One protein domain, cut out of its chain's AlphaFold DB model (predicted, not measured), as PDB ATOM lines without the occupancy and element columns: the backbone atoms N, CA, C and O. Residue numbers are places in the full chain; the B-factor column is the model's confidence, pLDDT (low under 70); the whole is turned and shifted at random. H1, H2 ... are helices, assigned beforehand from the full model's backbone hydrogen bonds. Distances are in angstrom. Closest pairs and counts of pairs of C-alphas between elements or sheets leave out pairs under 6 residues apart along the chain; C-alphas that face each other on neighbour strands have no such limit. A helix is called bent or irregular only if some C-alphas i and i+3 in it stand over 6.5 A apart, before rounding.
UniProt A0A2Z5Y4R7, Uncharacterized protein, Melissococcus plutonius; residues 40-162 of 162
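Overview. This is residues 40 to 162 of the 162 residues of an uncharacterized protein of Melissococcus plutonius (UniProt A0A2Z5Y4R7). A four-helix up-and-down bundle, each helix running against the one before: H2b, H3 and H4 lie side by side, and long H1 crosses them; residues 77 to 85 stick out. The printed part has 123 residues, four named helices, no named strand: all helix. It is elongated, 53 by 28 by 20 A, only just compact, close to loose, radius of gyration of the C-alphas 16.4 A.

Along the chain. H1, residues 45 to 79, 51.3 A, begins at C-alpha (141.999, 106.189, 250.880). H2, residues 83 to 111, one helix by its hydrogen bonds, is bent, C-alphas 93 and 96 being 6.6 A apart: H2a, 83 to 93, and H2b, 96 to 111. H3, residues 115 to 137, measures 33.1 A; H4, residues 144 to 161, 26.9 A, ends at C-alpha (148.998, 115.487, 234.476).

Arrangement. H1, the hub, touches H2b with residues 57 to 65 alone; the closest C-alphas, of Ser 61 and Tyr 97, are 5.1 A apart. H2b and H3 form a hairpin at 12 degrees. Not every O i to N i+4 pair is within hydrogen-bond range in H1, 26 of 31, and H2b, 7 of 12.

Size, cuts and confidence. The printed part has no cut. Residues 42, 74 to 79 and 137 to 142 are under pLDDT 70.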
ATOM      1  N   TYR A  40     147.320 114.868 243.796       78.56
ATOM      2  CA  TYR A  40     146.407 114.013 244.537       78.56
ATOM      3  C   TYR A  40     146.398 112.601 243.975       78.56
ATOM      4  O   TYR A  40     146.692 112.374 242.806       78.56
ATOM      5  N   GLN A  41     146.026 111.657 244.828       76.31
ATOM      6  CA  GLN A  41     145.726 110.308 244.399       76.31
ATOM      7  C   GLN A  41     144.496 109.832 245.164       76.31
ATOM      8  O   GLN A  41     144.488 109.836 246.393       76.31
ATOM      9  N   GLU A  42     143.438 109.483 244.438       66.06
ATOM     10  CA  GLU A  42     142.114 109.269 245.037       66.06
ATOM     11  C   GLU A  42     141.946 107.879 245.660       66.06
ATOM     12  O   GLU A  42     141.139 107.695 246.574       66.06
ATOM     13  N   LYS A  43     142.689 106.876 245.177       70.94
ATOM     14  CA  LYS A  43     142.539 105.486 245.622       70.94
ATOM     15  C   LYS A  43     143.888 104.792 245.795       70.94
ATOM     16  O   LYS A  43     144.733 104.909 244.907       70.94
ATOM     17  N   PRO A  44     144.051 103.984 246.861       78.25
ATOM     18  CA  PRO A  44     143.172 103.815 248.033       78.25
ATOM     19  C   PRO A  44     143.185 105.009 249.016       78.25
ATOM     20  O   PRO A  44     144.093 105.834 248.992       78.25
ATOM     21  N   LEU A  45     142.203 105.073 249.929       82.00
ATOM     22  CA  LEU A  45     141.999 106.189 250.880       82.00
ATOM     23  C   LEU A  45     143.250 106.540 251.703       82.00
ATOM     24  O   LEU A  45     143.524 107.709 251.951       82.00
ATOM     25  N   LEU A  46     144.044 105.543 252.094       83.25
ATOM     26  CA  LEU A  46     145.265 105.765 252.873       83.25
ATOM     27  C   LEU A  46     146.338 106.520 252.065       83.25
ATOM     28  O   LEU A  46     147.045 107.361 252.613       83.25
ATOM     29  N   ILE A  47     146.404 106.302 250.751       84.38
ATOM     30  CA  ILE A  47     147.280 107.050 249.844       84.38
ATOM     31  C   ILE A  47     146.790 108.499 249.687       84.38
ATOM     32  O   ILE A  47     147.594 109.432 249.733       84.38
ATOM     33  N   MET A  48     145.473 108.705 249.604       84.75
ATOM     34  CA  MET A  48     144.877 110.046 249.616       84.75
ATOM     35  C   MET A  48     145.240 110.811 250.899       84.75
ATOM     36  O   MET A  48     145.613 111.982 250.835       84.75
ATOM     37  N   MET A  49     145.205 110.148 252.061       86.69
ATOM     38  CA  MET A  49     145.633 110.749 253.330       86.69
ATOM     39  C   MET A  49     147.115 111.144 253.308       86.69
ATOM     40  O   MET A  49     147.459 112.225 253.779       86.69
ATOM     41  N   ILE A  50     147.988 110.321 252.720       88.94
ATOM     42  CA  ILE A  50     149.418 110.643 252.575       88.94
ATOM     43  C   ILE A  50     149.619 111.845 251.642       88.94
ATOM     44  O   ILE A  50     150.405 112.741 251.956       88.94
ATOM     45  N   SER A  51     148.875 111.917 250.535       88.19
ATOM     46  CA  SER A  51     148.890 113.088 249.651       88.19
ATOM     47  C   SER A  51     148.412 114.358 250.374       88.19
ATOM     48  O   SER A  51     149.050 115.407 250.269       88.19
ATOM     49  N   LEU A  52     147.359 114.275 251.192       89.00
ATOM     50  CA  LEU A  52     146.904 115.402 252.016       89.00
ATOM     51  C   LEU A  52     147.957 115.824 253.046       89.00
ATOM     52  O   LEU A  52     148.219 117.015 253.201       89.00
ATOM     53  N   LEU A  53     148.607 114.877 253.723       91.19
ATOM     54  CA  LEU A  53     149.694 115.177 254.661       91.19
ATOM     55  C   LEU A  53     150.878 115.865 253.966       91.19
ATOM     56  O   LEU A  53     151.475 116.782 254.532       91.19
ATOM     57  N   SER A  54     151.166 115.464 252.725       91.25
ATOM     58  CA  SER A  54     152.148 116.096 251.839       91.25
ATOM     59  C   SER A  54     151.748 117.538 251.494       91.25
ATOM     60  O   SER A  54     152.574 118.443 251.599       91.25
ATOM     61  N   LEU A  55     150.473 117.802 251.182       91.88
ATOM     62  CA  LEU A  55     149.967 119.169 250.981       91.88
ATOM     63  C   LEU A  55     150.127 120.011 252.253       91.88
ATOM     64  O   LEU A  55     150.617 121.141 252.199       91.88
ATOM     65  N   PHE A  56     149.724 119.474 253.408       91.12
ATOM     66  CA  PHE A  56     149.869 120.177 254.681       91.12
ATOM     67  C   PHE A  56     151.333 120.467 254.999       91.12
ATOM     68  O   PHE A  56     151.640 121.538 255.522       91.12
ATOM     69  N   PHE A  57     152.240 119.553 254.655       93.12
ATOM     70  CA  PHE A  57     153.672 119.775 254.784       93.12
ATOM     71  C   PHE A  57     154.139 120.970 253.950       93.12
ATOM     72  O   PHE A  57     154.773 121.879 254.496       93.12
ATOM     73  N   ASP A  58     153.781 121.011 252.665       91.00
ATOM     74  CA  ASP A  58     154.133 122.112 251.763       91.00
ATOM     75  C   ASP A  58     153.624 123.452 252.309       91.00
ATOM     76  O   ASP A  58     154.383 124.416 252.438       91.00
ATOM     77  N   TYR A  59     152.366 123.479 252.745       91.00
ATOM     78  CA  TYR A  59     151.745 124.654 253.345       91.00
ATOM     79  C   TYR A  59     152.454 125.114 254.630       91.00
ATOM     80  O   TYR A  59     152.764 126.300 254.792       91.00
ATOM     81  N   LEU A  60     152.756 124.191 255.550       91.88
ATOM     82  CA  LEU A  60     153.444 124.504 256.807       91.88
ATOM     83  C   LEU A  60     154.874 125.000 256.571       91.88
ATOM     84  O   LEU A  60     155.316 125.914 257.275       91.88
ATOM     85  N   SER A  61     155.560 124.459 255.560       91.81
ATOM     86  CA  SER A  61     156.909 124.886 255.171       91.81
ATOM     87  C   SER A  61     156.971 126.366 254.774       91.81
ATOM     88  O   SER A  61     158.035 126.975 254.831       91.81
ATOM     89  N   LEU A  62     155.828 126.958 254.413       90.38
ATOM     90  CA  LEU A  62     155.702 128.360 254.037       90.38
ATOM     91  C   LEU A  62     155.115 129.226 255.161       90.38
ATOM     92  O   LEU A  62     155.612 130.318 255.453       90.38
ATOM     93  N   ILE A  63     154.066 128.742 255.826       88.62
ATOM     94  CA  ILE A  63     153.337 129.499 256.856       88.62
ATOM     95  C   ILE A  63     154.198 129.749 258.089       88.62
ATOM     96  O   ILE A  63     154.203 130.860 258.624       88.62
ATOM     97  N   ILE A  64     154.924 128.736 258.564       88.88
ATOM     98  CA  ILE A  64     155.713 128.865 259.792       88.88
ATOM     99  C   ILE A  64     156.829 129.916 259.637       88.88
ATOM    100  O   ILE A  64     156.861 130.835 260.466       88.88
ATOM    101  N   PRO A  65     157.701 129.874 258.603       86.88
ATOM    102  CA  PRO A  65     158.719 130.910 258.428       86.88
ATOM    103  C   PRO A  65     158.102 132.287 258.203       86.88
ATOM    104  O   PRO A  65     158.626 133.272 258.720       86.88
ATOM    105  N   ARG A  66     156.959 132.377 257.510       85.31
ATOM    106  CA  ARG A  66     156.217 133.636 257.369       85.31
ATOM    107  C   ARG A  66     155.849 134.214 258.737       85.31
ATOM    108  O   ARG A  66     156.173 135.366 259.016       85.31
ATOM    109  N   MET A  67     155.213 133.429 259.605       83.25
ATOM    110  CA  MET A  67     154.816 133.878 260.947       83.25
ATOM    111  C   MET A  67     156.024 134.306 261.794       83.25
ATOM    112  O   MET A  67     155.946 135.296 262.523       83.25
ATOM    113  N   GLU A  68     157.149 133.592 261.687       85.12
ATOM    114  CA  GLU A  68     158.401 133.989 262.345       85.12
ATOM    115  C   GLU A  68     158.933 135.322 261.793       85.12
ATOM    116  O   GLU A  68     159.308 136.204 262.565       85.12
ATOM    117  N   LEU A  69     158.894 135.541 260.479       80.62
ATOM    118  CA  LEU A  69     159.365 136.784 259.864       80.62
ATOM    119  C   LEU A  69     158.474 137.987 260.161       80.62
ATOM    120  O   LEU A  69     159.004 139.071 260.397       80.62
ATOM    121  N   PHE A  70     157.152 137.814 260.228       78.00
ATOM    122  CA  PHE A  70     156.249 138.881 260.677       78.00
ATOM    123  C   PHE A  70     156.597 139.348 262.092       78.00
ATOM    124  O   PHE A  70     156.638 140.553 262.341       78.00
ATOM    125  N   SER A  71     156.935 138.414 262.986       76.56
ATOM    126  CA  SER A  71     157.367 138.760 264.344       76.56
ATOM    127  C   SER A  71     158.694 139.521 264.375       76.56
ATOM    128  O   SER A  71     158.890 140.357 265.244       76.56
ATOM    129  N   ILE A  72     159.591 139.284 263.412       74.25
ATOM    130  CA  ILE A  72     160.877 139.990 263.293       74.25
ATOM    131  C   ILE A  72     160.693 141.356 262.611       74.25
ATOM    132  O   ILE A  72     161.421 142.310 262.908       74.25
ATOM    133  N   ARG A  73     159.706 141.483 261.716       71.31
ATOM    134  CA  ARG A  73     159.433 142.713 260.963       71.31
ATOM    135  C   ARG A  73     159.086 143.882 261.885       71.31
ATOM    136  O   ARG A  73     159.604 144.977 261.660       71.31
ATOM    137  N   SER A  74     158.298 143.647 262.935       66.12
ATOM    138  CA  SER A  74     157.986 144.664 263.954       66.12
ATOM    139  C   SER A  74     159.254 145.250 264.593       66.12
ATOM    140  O   SER A  74     159.373 146.467 264.706       66.12
ATOM    141  N   PHE A  75     160.259 144.424 264.899       62.25
ATOM    142  CA  PHE A  75     161.551 144.887 265.423       62.25
ATOM    143  C   PHE A  75     162.401 145.613 264.371       62.25
ATOM    144  O   PHE A  75     163.111 146.572 264.688       62.25
ATOM    145  N   SER A  76     162.339 145.176 263.109       62.97
ATOM    146  CA  SER A  76     163.098 145.798 262.014       62.97
ATOM    147  C   SER A  76     162.609 147.211 261.667       62.97
ATOM    148  O   SER A  76     163.434 148.068 261.353       62.97
ATOM    149  N   LEU A  77     161.302 147.480 261.798       65.62
ATOM    150  CA  LEU A  77     160.713 148.811 261.597       65.62
ATOM    151  C   LEU A  77     161.267 149.850 262.584       65.62
ATOM    152  O   LEU A  77     161.405 151.017 262.227       65.62
ATOM    153  N   ILE A  78     161.636 149.416 263.792       65.44
ATOM    154  CA  ILE A  78     162.168 150.282 264.851       65.44
ATOM    155  C   ILE A  78     163.667 150.549 264.641       65.44
ATOM    156  O   ILE A  78     164.118 151.682 264.772       65.44
ATOM    157  N   ARG A  79     164.456 149.517 264.301       67.88
ATOM    158  CA  ARG A  79     165.932 149.611 264.237       67.88
ATOM    159  C   ARG A  79     166.522 149.911 262.852       67.88
ATOM    160  O   ARG A  79     167.727 150.126 262.774       67.88
ATOM    161  N   LYS A  80     165.724 149.886 261.775       73.69
ATOM    162  CA  LYS A  80     166.136 150.146 260.372       73.69
ATOM    163  C   LYS A  80     167.493 149.511 259.978       73.69
ATOM    164  O   LYS A  80     168.421 150.220 259.589       73.69
ATOM    165  N   PRO A  81     167.651 148.178 260.091       70.88
ATOM    166  CA  PRO A  81     168.902 147.505 259.741       70.88
ATOM    167  C   PRO A  81     169.237 147.616 258.243       70.88
ATOM    168  O   PRO A  81     168.352 147.737 257.398       70.88
ATOM    169  N   THR A  82     170.526 147.505 257.905       81.69
ATOM    170  CA  THR A  82     170.999 147.471 256.511       81.69
ATOM    171  C   THR A  82     170.424 146.278 255.742       81.69
ATOM    172  O   THR A  82     170.211 145.201 256.303       81.69
ATOM    173  N   ILE A  83     170.238 146.438 254.425       75.00
ATOM    174  CA  ILE A  83     169.650 145.420 253.531       75.00
ATOM    175  C   ILE A  83     170.366 144.066 253.661       75.00
ATOM    176  O   ILE A  83     169.714 143.028 253.779       75.00
ATOM    177  N   LYS A  84     171.704 144.070 253.728       76.00
ATOM    178  CA  LYS A  84     172.518 142.853 253.891       76.00
ATOM    179  C   LYS A  84     172.171 142.094 255.177       76.00
ATOM    180  O   LYS A  84     172.056 140.869 255.161       76.00
ATOM    181  N   ARG A  85     171.970 142.811 256.287       76.81
ATOM    182  CA  ARG A  85     171.639 142.215 257.590       76.81
ATOM    183  C   ARG A  85     170.204 141.691 257.612       76.81
ATOM    184  O   ARG A  85     169.978 140.604 258.133       76.81
ATOM    185  N   SER A  86     169.268 142.409 256.992       75.44
ATOM    186  CA  SER A  86     167.881 141.959 256.818       75.44
ATOM    187  C   SER A  86     167.802 140.677 255.987       75.44
ATOM    188  O   SER A  86     167.177 139.713 256.418       75.44
ATOM    189  N   CYS A  87     168.508 140.621 254.854       77.44
ATOM    190  CA  CYS A  87     168.564 139.432 254.003       77.44
ATOM    191  C   CYS A  87     169.136 138.219 254.755       77.44
ATOM    192  O   CYS A  87     168.537 137.146 254.760       77.44
ATOM    193  N   PHE A  88     170.243 138.401 255.480       80.50
ATOM    194  CA  PHE A  88     170.856 137.329 256.264       80.50
ATOM    195  C   PHE A  88     169.927 136.767 257.352       80.50
ATOM    196  O   PHE A  88     169.850 135.552 257.542       80.50
ATOM    197  N   VAL A  89     169.202 137.640 258.060       80.75
ATOM    198  CA  VAL A  89     168.219 137.214 259.067       80.75
ATOM    199  C   VAL A  89     167.055 136.476 258.407       80.75
ATOM    200  O   VAL A  89     166.669 135.419 258.904       80.75
ATOM    201  N   CYS A  90     166.554 136.962 257.267       81.44
ATOM    202  CA  CYS A  90     165.513 136.271 256.507       81.44
ATOM    203  C   CYS A  90     165.949 134.860 256.104       81.44
ATOM    204  O   CYS A  90     165.253 133.894 256.411       81.44
ATOM    205  N   MET A  91     167.135 134.714 255.509       84.00
ATOM    206  CA  MET A  91     167.657 133.409 255.087       84.00
ATOM    207  C   MET A  91     167.806 132.433 256.258       84.00
ATOM    208  O   MET A  91     167.433 131.268 256.134       84.00
ATOM    209  N   LYS A  92     168.264 132.900 257.428       86.25
ATOM    210  CA  LYS A  92     168.351 132.070 258.646       86.25
ATOM    211  C   LYS A  92     167.000 131.560 259.151       86.25
ATOM    212  O   LYS A  92     166.952 130.546 259.853       86.25
ATOM    213  N   VAL A  93     165.917 132.273 258.860       87.19
ATOM    214  CA  VAL A  93     164.561 131.843 259.216       87.19
ATOM    215  C   VAL A  93     164.003 130.901 258.159       87.19
ATOM    216  O   VAL A  93     163.408 129.903 258.532       87.19
ATOM    217  N   ILE A  94     164.241 131.177 256.878       88.50
ATOM    218  CA  ILE A  94     163.694 130.433 255.734       88.50
ATOM    219  C   ILE A  94     164.332 129.055 255.560       88.50
ATOM    220  O   ILE A  94     163.622 128.058 255.429       88.50
ATOM    221  N   LEU A  95     165.666 129.000 255.537       90.38
ATOM    222  CA  LEU A  95     166.419 127.803 255.153       90.38
ATOM    223  C   LEU A  95     166.013 126.542 255.936       90.38
ATOM    224  O   LEU A  95     165.826 125.507 255.298       90.38
ATOM    225  N   PRO A  96     165.793 126.596 257.266       92.12
ATOM    226  CA  PRO A  96     165.354 125.432 258.035       92.12
ATOM    227  C   PRO A  96     164.012 124.827 257.604       92.12
ATOM    228  O   PRO A  96     163.742 123.695 257.989       92.12
ATOM    229  N   TYR A  97     163.177 125.561 256.862       93.31
ATOM    230  CA  TYR A  97     161.886 125.084 256.356       93.31
ATOM    231  C   TYR A  97     161.952 124.719 254.872       93.31
ATOM    232  O   TYR A  97     161.405 123.697 254.461       93.31
ATOM    233  N   PHE A  98     162.676 125.518 254.084       93.00
ATOM    234  CA  PHE A  98     162.847 125.277 252.653       93.00
ATOM    235  C   PHE A  98     163.668 124.015 252.358       93.00
ATOM    236  O   PHE A  98     163.345 123.282 251.429       93.00
ATOM    237  N   ILE A  99     164.705 123.725 253.155       93.88
ATOM    238  CA  ILE A  99     165.557 122.545 252.938       93.88
ATOM    239  C   ILE A  99     164.748 121.237 253.072       93.88
ATOM    240  O   ILE A  99     164.752 120.461 252.119       93.88
ATOM    241  N   PRO A 100     164.007 120.985 254.174       93.75
ATOM    242  CA  PRO A 100     163.120 119.823 254.276       93.75
ATOM    243  C   PRO A 100     162.097 119.707 253.141       93.75
ATOM    244  O   PRO A 100     161.888 118.618 252.612       93.75
ATOM    245  N   PHE A 101     161.495 120.829 252.734       93.75
ATOM    246  CA  PHE A 101     160.590 120.887 251.585       93.75
ATOM    247  C   PHE A 101     161.255 120.408 250.302       93.75
ATOM    248  O   PHE A 101     160.750 119.493 249.653       93.75
ATOM    249  N   LEU A 102     162.426 120.950 249.982       94.31
ATOM    250  CA  LEU A 102     163.174 120.548 248.801       94.31
ATOM    251  C   LEU A 102     163.556 119.061 248.856       94.31
ATOM    252  O   LEU A 102     163.414 118.363 247.856       94.31
ATOM    253  N   LEU A 103     164.000 118.562 250.014       94.31
ATOM    254  CA  LEU A 103     164.400 117.163 250.188       94.31
ATOM    255  C   LEU A 103     163.252 116.185 249.921       94.31
ATOM    256  O   LEU A 103     163.465 115.191 249.229       94.31
ATOM    257  N   ILE A 104     162.038 116.475 250.404       92.00
ATOM    258  CA  ILE A 104     160.861 115.636 250.119       92.00
ATOM    259  C   ILE A 104     160.582 115.589 248.612       92.00
ATOM    260  O   ILE A 104     160.353 114.514 248.065       92.00
ATOM    261  N   LYS A 105     160.637 116.731 247.915       92.19
ATOM    262  CA  LYS A 105     160.373 116.783 246.466       92.19
ATOM    263  C   LYS A 105     161.469 116.089 245.658       92.19
ATOM    264  O   LYS A 105     161.169 115.360 244.718       92.19
ATOM    265  N   LEU A 106     162.734 116.272 246.042       92.25
ATOM    266  CA  LEU A 106     163.874 115.607 245.404       92.25
ATOM    267  C   LEU A 106     163.852 114.092 245.618       92.25
ATOM    268  O   LEU A 106     164.309 113.356 244.747       92.25
ATOM    269  N   TYR A 107     163.283 113.608 246.725       90.75
ATOM    270  CA  TYR A 107     163.135 112.173 246.954       90.75
ATOM    271  C   TYR A 107     162.308 111.492 245.849       90.75
ATOM    272  O   TYR A 107     162.646 110.380 245.442       90.75
ATOM    273  N   ALA A 108     161.325 112.184 245.260       87.88
ATOM    274  CA  ALA A 108     160.562 111.680 244.114       87.88
ATOM    275  C   ALA A 108     161.448 111.293 242.912       87.88
ATOM    276  O   ALA A 108     161.134 110.337 242.202       87.88
ATOM    277  N   LEU A 109     162.589 111.967 242.705       88.56
ATOM    278  CA  LEU A 109     163.535 111.629 241.632       88.56
ATOM    279  C   LEU A 109     164.229 110.287 241.862       88.56
ATOM    280  O   LEU A 109     164.536 109.591 240.900       88.56
ATOM    281  N   THR A 110     164.453 109.900 243.120       86.94
ATOM    282  CA  THR A 110     165.061 108.595 243.439       86.94
ATOM    283  C   THR A 110     164.140 107.429 243.072       86.94
ATOM    284  O   THR A 110     164.597 106.316 242.830       86.94
ATOM    285  N   ILE A 111     162.838 107.706 242.981       84.69
ATOM    286  CA  ILE A 111     161.786 106.744 242.667       84.69
ATOM    287  C   ILE A 111     161.519 106.714 241.161       84.69
ATOM    288  O   ILE A 111     161.477 105.641 240.551       84.69
ATOM    289  N   PHE A 112     161.302 107.892 240.567       84.12
ATOM    290  CA  PHE A 112     160.872 108.045 239.182       84.12
ATOM    291  C   PHE A 112     161.477 109.305 238.543       84.12
ATOM    292  O   PHE A 112     160.884 110.380 238.533       84.12
ATOM    293  N   ALA A 113     162.683 109.169 237.993       84.12
ATOM    294  CA  ALA A 113     163.420 110.258 237.352       84.12
ATOM    295  C   ALA A 113     162.921 110.539 235.920       84.12
ATOM    296  O   ALA A 113     163.604 110.237 234.942       84.12
ATOM    297  N   THR A 114     161.723 111.107 235.782       86.44
ATOM    298  CA  THR A 114     161.175 111.545 234.487       86.44
ATOM    299  C   THR A 114     161.178 113.062 234.344       86.44
ATOM    300  O   THR A 114     161.195 113.800 235.330       86.44
ATOM    301  N   SER A 115     161.126 113.542 233.098       86.38
ATOM    302  CA  SER A 115     161.013 114.973 232.778       86.38
ATOM    303  C   SER A 115     159.820 115.632 233.478       86.38
ATOM    304  O   SER A 115     159.943 116.752 233.961       86.38
ATOM    305  N   ILE A 116     158.701 114.913 233.606       86.62
ATOM    306  CA  ILE A 116     157.495 115.365 234.312       86.62
ATOM    307  C   ILE A 116     157.814 115.686 235.779       86.62
ATOM    308  O   ILE A 116     157.500 116.777 236.252       86.62
ATOM    309  N   VAL A 117     158.505 114.789 236.490       88.12
ATOM    310  CA  VAL A 117     158.888 115.006 237.897       88.12
ATOM    311  C   VAL A 117     159.829 116.207 238.040       88.12
ATOM    312  O   VAL A 117     159.637 117.026 238.938       88.12
ATOM    313  N   PHE A 118     160.794 116.382 237.131       88.94
ATOM    314  CA  PHE A 118     161.664 117.567 237.128       88.94
ATOM    315  C   PHE A 118     160.887 118.877 236.958       88.94
ATOM    316  O   PHE A 118     161.131 119.836 237.696       88.94
ATOM    317  N   VAL A 119     159.937 118.914 236.019       90.25
ATOM    318  CA  VAL A 119     159.077 120.084 235.792       90.25
ATOM    319  C   VAL A 119     158.283 120.414 237.057       90.25
ATOM    320  O   VAL A 119     158.269 121.567 237.487       90.25
ATOM    321  N   TRP A 120     157.700 119.409 237.714       90.25
ATOM    322  CA  TRP A 120     156.911 119.610 238.932       90.25
ATOM    323  C   TRP A 120     157.729 120.037 240.151       90.25
ATOM    324  O   TRP A 120     157.242 120.831 240.962       90.25
ATOM    325  N   ILE A 121     158.983 119.597 240.264       91.56
ATOM    326  CA  ILE A 121     159.923 120.139 241.256       91.56
ATOM    327  C   ILE A 121     160.166 121.626 240.986       91.56
ATOM    328  O   ILE A 121     160.073 122.436 241.909       91.56
ATOM    329  N   GLY A 122     160.414 122.003 239.727       91.75
ATOM    330  CA  GLY A 122     160.584 123.400 239.325       91.75
ATOM    331  C   GLY A 122     159.367 124.263 239.666       91.75
ATOM    332  O   GLY A 122     159.518 125.300 240.313       91.75
ATOM    333  N   ILE A 123     158.161 123.800 239.316       91.88
ATOM    334  CA  ILE A 123     156.897 124.478 239.648       91.88
ATOM    335  C   ILE A 123     156.757 124.640 241.166       91.88
ATOM    336  O   ILE A 123     156.493 125.746 241.627       91.88
ATOM    337  N   SER A 124     157.012 123.583 241.943       90.75
ATOM    338  CA  SER A 124     156.917 123.618 243.411       90.75
ATOM    339  C   SER A 124     157.884 124.637 244.028       90.75
ATOM    340  O   SER A 124     157.536 125.348 244.969       90.75
ATOM    341  N   ILE A 125     159.110 124.734 243.500       92.75
ATOM    342  CA  ILE A 125     160.104 125.716 243.955       92.75
ATOM    343  C   ILE A 125     159.641 127.139 243.621       92.75
ATOM    344  O   ILE A 125     159.681 128.016 244.486       92.75
ATOM    345  N   ILE A 126     159.191 127.371 242.384       92.25
ATOM    346  CA  ILE A 126     158.710 128.683 241.928       92.25
ATOM    347  C   ILE A 126     157.498 129.123 242.754       92.25
ATOM    348  O   ILE A 126     157.468 130.257 243.232       92.25
ATOM    349  N   GLU A 127     156.535 128.229 242.968       90.12
ATOM    350  CA  GLU A 127     155.358 128.461 243.802       90.12
ATOM    351  C   GLU A 127     155.756 128.850 245.228       90.12
ATOM    352  O   GLU A 127     155.276 129.863 245.748       90.12
ATOM    353  N   TRP A 128     156.672 128.092 245.838       91.81
ATOM    354  CA  TRP A 128     157.153 128.366 247.187       91.81
ATOM    355  C   TRP A 128     157.772 129.768 247.276       91.81
ATOM    356  O   TRP A 128     157.397 130.557 248.148       91.81
ATOM    357  N   PHE A 129     158.659 130.125 246.341       89.50
ATOM    358  CA  PHE A 129     159.291 131.448 246.313       89.50
ATOM    359  C   PHE A 129     158.305 132.582 246.019       89.50
ATOM    360  O   PHE A 129     158.403 133.632 246.657       89.50
ATOM    361  N   LEU A 130     157.350 132.390 245.105       86.25
ATOM    362  CA  LEU A 130     156.312 133.379 244.800       86.25
ATOM    363  C   LEU A 130     155.437 133.640 246.020       86.25
ATOM    364  O   LEU A 130     155.294 134.788 246.444       86.25
ATOM    365  N   CYS A 131     154.904 132.583 246.629       82.62
ATOM    366  CA  CYS A 131     154.073 132.686 247.821       82.62
ATOM    367  C   CYS A 131     154.846 133.344 248.973       82.62
ATOM    368  O   CYS A 131     154.328 134.217 249.678       82.62
ATOM    369  N   PHE A 132     156.121 132.991 249.120       82.25
ATOM    370  CA  PHE A 132     156.988 133.582 250.121       82.25
ATOM    371  C   PHE A 132     157.257 135.075 249.851       82.25
ATOM    372  O   PHE A 132     157.104 135.901 250.755       82.25
ATOM    373  N   TYR A 133     157.565 135.462 248.611       82.38
ATOM    374  CA  TYR A 133     157.776 136.855 248.198       82.38
ATOM    375  C   TYR A 133     156.529 137.722 248.422       82.38
ATOM    376  O   TYR A 133     156.604 138.794 249.032       82.38
ATOM    377  N   ILE A 134     155.372 137.222 247.983       75.88
ATOM    378  CA  ILE A 134     154.050 137.830 248.180       75.88
ATOM    379  C   ILE A 134     153.812 138.077 249.675       75.88
ATOM    380  O   ILE A 134     153.399 139.170 250.072       75.88
ATOM    381  N   SER A 135     154.151 137.099 250.520       70.31
ATOM    382  CA  SER A 135     153.971 137.201 251.970       70.31
ATOM    383  C   SER A 135     154.832 138.275 252.645       70.31
ATOM    384  O   SER A 135     154.440 138.798 253.689       70.31
ATOM    385  N   LEU A 136     155.986 138.622 252.063       70.56
ATOM    386  CA  LEU A 136     156.900 139.622 252.614       70.56
ATOM    387  C   LEU A 136     156.551 141.047 252.175       70.56
ATOM    388  O   LEU A 136     156.629 141.981 252.982       70.56
ATOM    389  N   ASN A 137     156.170 141.228 250.912       68.06
ATOM    390  CA  ASN A 137     156.074 142.558 250.308       68.06
ATOM    391  C   ASN A 137     154.695 143.200 250.403       68.06
ATOM    392  O   ASN A 137     154.598 144.431 250.399       68.06
ATOM    393  N   LEU A 138     153.631 142.412 250.538       59.53
ATOM    394  CA  LEU A 138     152.297 142.985 250.631       59.53
ATOM    395  C   LEU A 138     152.082 143.624 252.006       59.53
ATOM    396  O   LEU A 138     152.240 143.002 253.055       59.53
ATOM    397  N   LYS A 139     151.721 144.911 251.982       55.84
ATOM    398  CA  LYS A 139     151.279 145.680 253.158       55.84
ATOM    399  C   LYS A 139     149.881 145.261 253.637       55.84
ATOM    400  O   LYS A 139     149.429 145.724 254.676       55.84
ATOM    401  N   ILE A 140     149.209 144.413 252.863       59.69
ATOM    402  CA  ILE A 140     147.852 143.929 253.096       59.69
ATOM    403  C   ILE A 140     147.941 142.589 253.831       59.69
ATOM    404  O   ILE A 140     148.759 141.734 253.484       59.69
ATOM    405  N   ALA A 141     147.096 142.398 254.843       63.88
ATOM    406  CA  ALA A 141     146.986 141.132 255.554       63.88
ATOM    407  C   ALA A 141     146.374 140.066 254.631       63.88
ATOM    408  O   ALA A 141     145.160 139.959 254.503       63.88
ATOM    409  N   ILE A 142     147.222 139.280 253.967       69.25
ATOM    410  CA  ILE A 142     146.756 138.143 253.169       69.25
ATOM    411  C   ILE A 142     146.329 137.023 254.123       69.25
ATOM    412  O   ILE A 142     147.149 136.599 254.957       69.25
ATOM    413  N   PRO A 143     145.092 136.511 254.010       74.62
ATOM    414  CA  PRO A 143     144.636 135.404 254.832       74.62
ATOM    415  C   PRO A 143     145.459 134.149 254.530       74.62
ATOM    416  O   PRO A 143     145.741 133.830 253.380       74.62
ATOM    417  N   ASN A 144     145.827 133.406 255.573       77.94
ATOM    418  CA  ASN A 144     146.618 132.178 255.442       77.94
ATOM    419  C   ASN A 144     145.976 131.158 254.483       77.94
ATOM    420  O   ASN A 144     146.686 130.496 253.731       77.94
ATOM    421  N   GLY A 145     144.640 131.107 254.444       79.25
ATOM    422  CA  GLY A 145     143.880 130.246 253.533       79.25
ATOM    423  C   GLY A 145     144.101 130.537 252.045       79.25
ATOM    424  O   GLY A 145     143.938 129.633 251.236       79.25
ATOM    425  N   PHE A 146     144.545 131.742 251.670       84.31
ATOM    426  CA  PHE A 146     144.874 132.057 250.277       84.31
ATOM    427  C   PHE A 146     146.065 131.234 249.770       84.31
ATOM    428  O   PHE A 146     146.024 130.696 248.670       84.31
ATOM    429  N   PHE A 147     147.103 131.066 250.596       85.00
ATOM    430  CA  PHE A 147     148.254 130.235 250.233       85.00
ATOM    431  C   PHE A 147     147.873 128.760 250.137       85.00
ATOM    432  O   PHE A 147     148.286 128.084 249.203       85.00
ATOM    433  N   LEU A 148     147.038 128.279 251.063       86.06
ATOM    434  CA  LEU A 148     146.495 126.920 251.005       86.06
ATOM    435  C   LEU A 148     145.716 126.689 249.701       86.06
ATOM    436  O   LEU A 148     145.880 125.655 249.065       86.06
ATOM    437  N   PHE A 149     144.908 127.666 249.285       87.25
ATOM    438  CA  PHE A 149     144.146 127.596 248.043       87.25
ATOM    439  C   PHE A 149     145.045 127.514 246.801       87.25
ATOM    440  O   PHE A 149     144.781 126.690 245.928       87.25
ATOM    441  N   ILE A 150     146.133 128.294 246.746       88.88
ATOM    442  CA  ILE A 150     147.122 128.210 245.656       88.88
ATOM    443  C   ILE A 150     147.720 126.799 245.584       88.88
ATOM    444  O   ILE A 150     147.641 126.174 244.528       88.88
ATOM    445  N   PHE A 151     148.202 126.263 246.714       87.81
ATOM    446  CA  PHE A 151     148.759 124.907 246.758       87.81
ATOM    447  C   PHE A 151     147.745 123.853 246.305       87.81
ATOM    448  O   PHE A 151     148.090 122.941 245.557       87.81
ATOM    449  N   ILE A 152     146.477 123.978 246.710       89.00
ATOM    450  CA  ILE A 152     145.417 123.065 246.270       89.00
ATOM    451  C   ILE A 152     145.234 123.131 244.751       89.00
ATOM    452  O   ILE A 152     145.173 122.080 244.117       89.00
ATOM    453  N   ILE A 153     145.181 124.328 244.157       88.69
ATOM    454  CA  ILE A 153     145.039 124.481 242.701       88.69
ATOM    455  C   ILE A 153     146.213 123.829 241.975       88.69
ATOM    456  O   ILE A 153     145.997 123.038 241.056       88.69
ATOM    457  N   VAL A 154     147.447 124.121 242.395       88.12
ATOM    458  CA  VAL A 154     148.650 123.560 241.767       88.12
ATOM    459  C   VAL A 154     148.635 122.033 241.851       88.12
ATOM    460  O   VAL A 154     148.905 121.366 240.852       88.12
ATOM    461  N   ARG A 155     148.213 121.466 242.987       88.31
ATOM    462  CA  ARG A 155     148.061 120.013 243.151       88.31
ATOM    463  C   ARG A 155     146.950 119.396 242.306       88.31
ATOM    464  O   ARG A 155     147.112 118.269 241.845       88.31
ATOM    465  N   ILE A 156     145.827 120.088 242.111       86.75
ATOM    466  CA  ILE A 156     144.745 119.618 241.227       86.75
ATOM    467  C   ILE A 156     145.248 119.571 239.782       86.75
ATOM    468  O   ILE A 156     145.043 118.577 239.091       86.75
ATOM    469  N   ILE A 157     145.971 120.605 239.343       86.56
ATOM    470  CA  ILE A 157     146.593 120.627 238.012       86.56
ATOM    471  C   ILE A 157     147.627 119.499 237.891       86.56
ATOM    472  O   ILE A 157     147.674 118.824 236.865       86.56
ATOM    473  N   ALA A 158     148.410 119.249 238.945       84.44
ATOM    474  CA  ALA A 158     149.353 118.135 238.983       84.44
ATOM    475  C   ALA A 158     148.669 116.780 238.862       84.44
ATOM    476  O   ALA A 158     149.132 115.953 238.085       84.44
ATOM    477  N   HIS A 159     147.552 116.566 239.561       82.88
ATOM    478  CA  HIS A 159     146.769 115.339 239.420       82.88
ATOM    479  C   HIS A 159     146.316 115.125 237.971       82.88
ATOM    480  O   HIS A 159     146.338 114.001 237.500       82.88
ATOM    481  N   LEU A 160     145.889 116.161 237.245       78.75
ATOM    482  CA  LEU A 160     145.432 115.988 235.856       78.75
ATOM    483  C   LEU A 160     146.552 115.556 234.893       78.75
ATOM    484  O   LEU A 160     146.265 115.085 233.795       78.75
ATOM    485  N   LEU A 161     147.810 115.754 235.286       75.56
ATOM    486  CA  LEU A 161     148.998 115.487 234.476       75.56
ATOM    487  C   LEU A 161     149.796 114.258 234.957       75.56
ATOM    488  O   LEU A 161     150.766 113.886 234.293       75.56
ATOM    489  N   PHE A 162     149.396 113.651 236.080       70.00
ATOM    490  CA  PHE A 162     149.944 112.421 236.668       70.00
ATOM    491  C   PHE A 162     148.915 111.273 236.635       70.00
ATOM    492  O   PHE A 162     149.327 110.108 236.853       70.00
TER     493      PHE A 162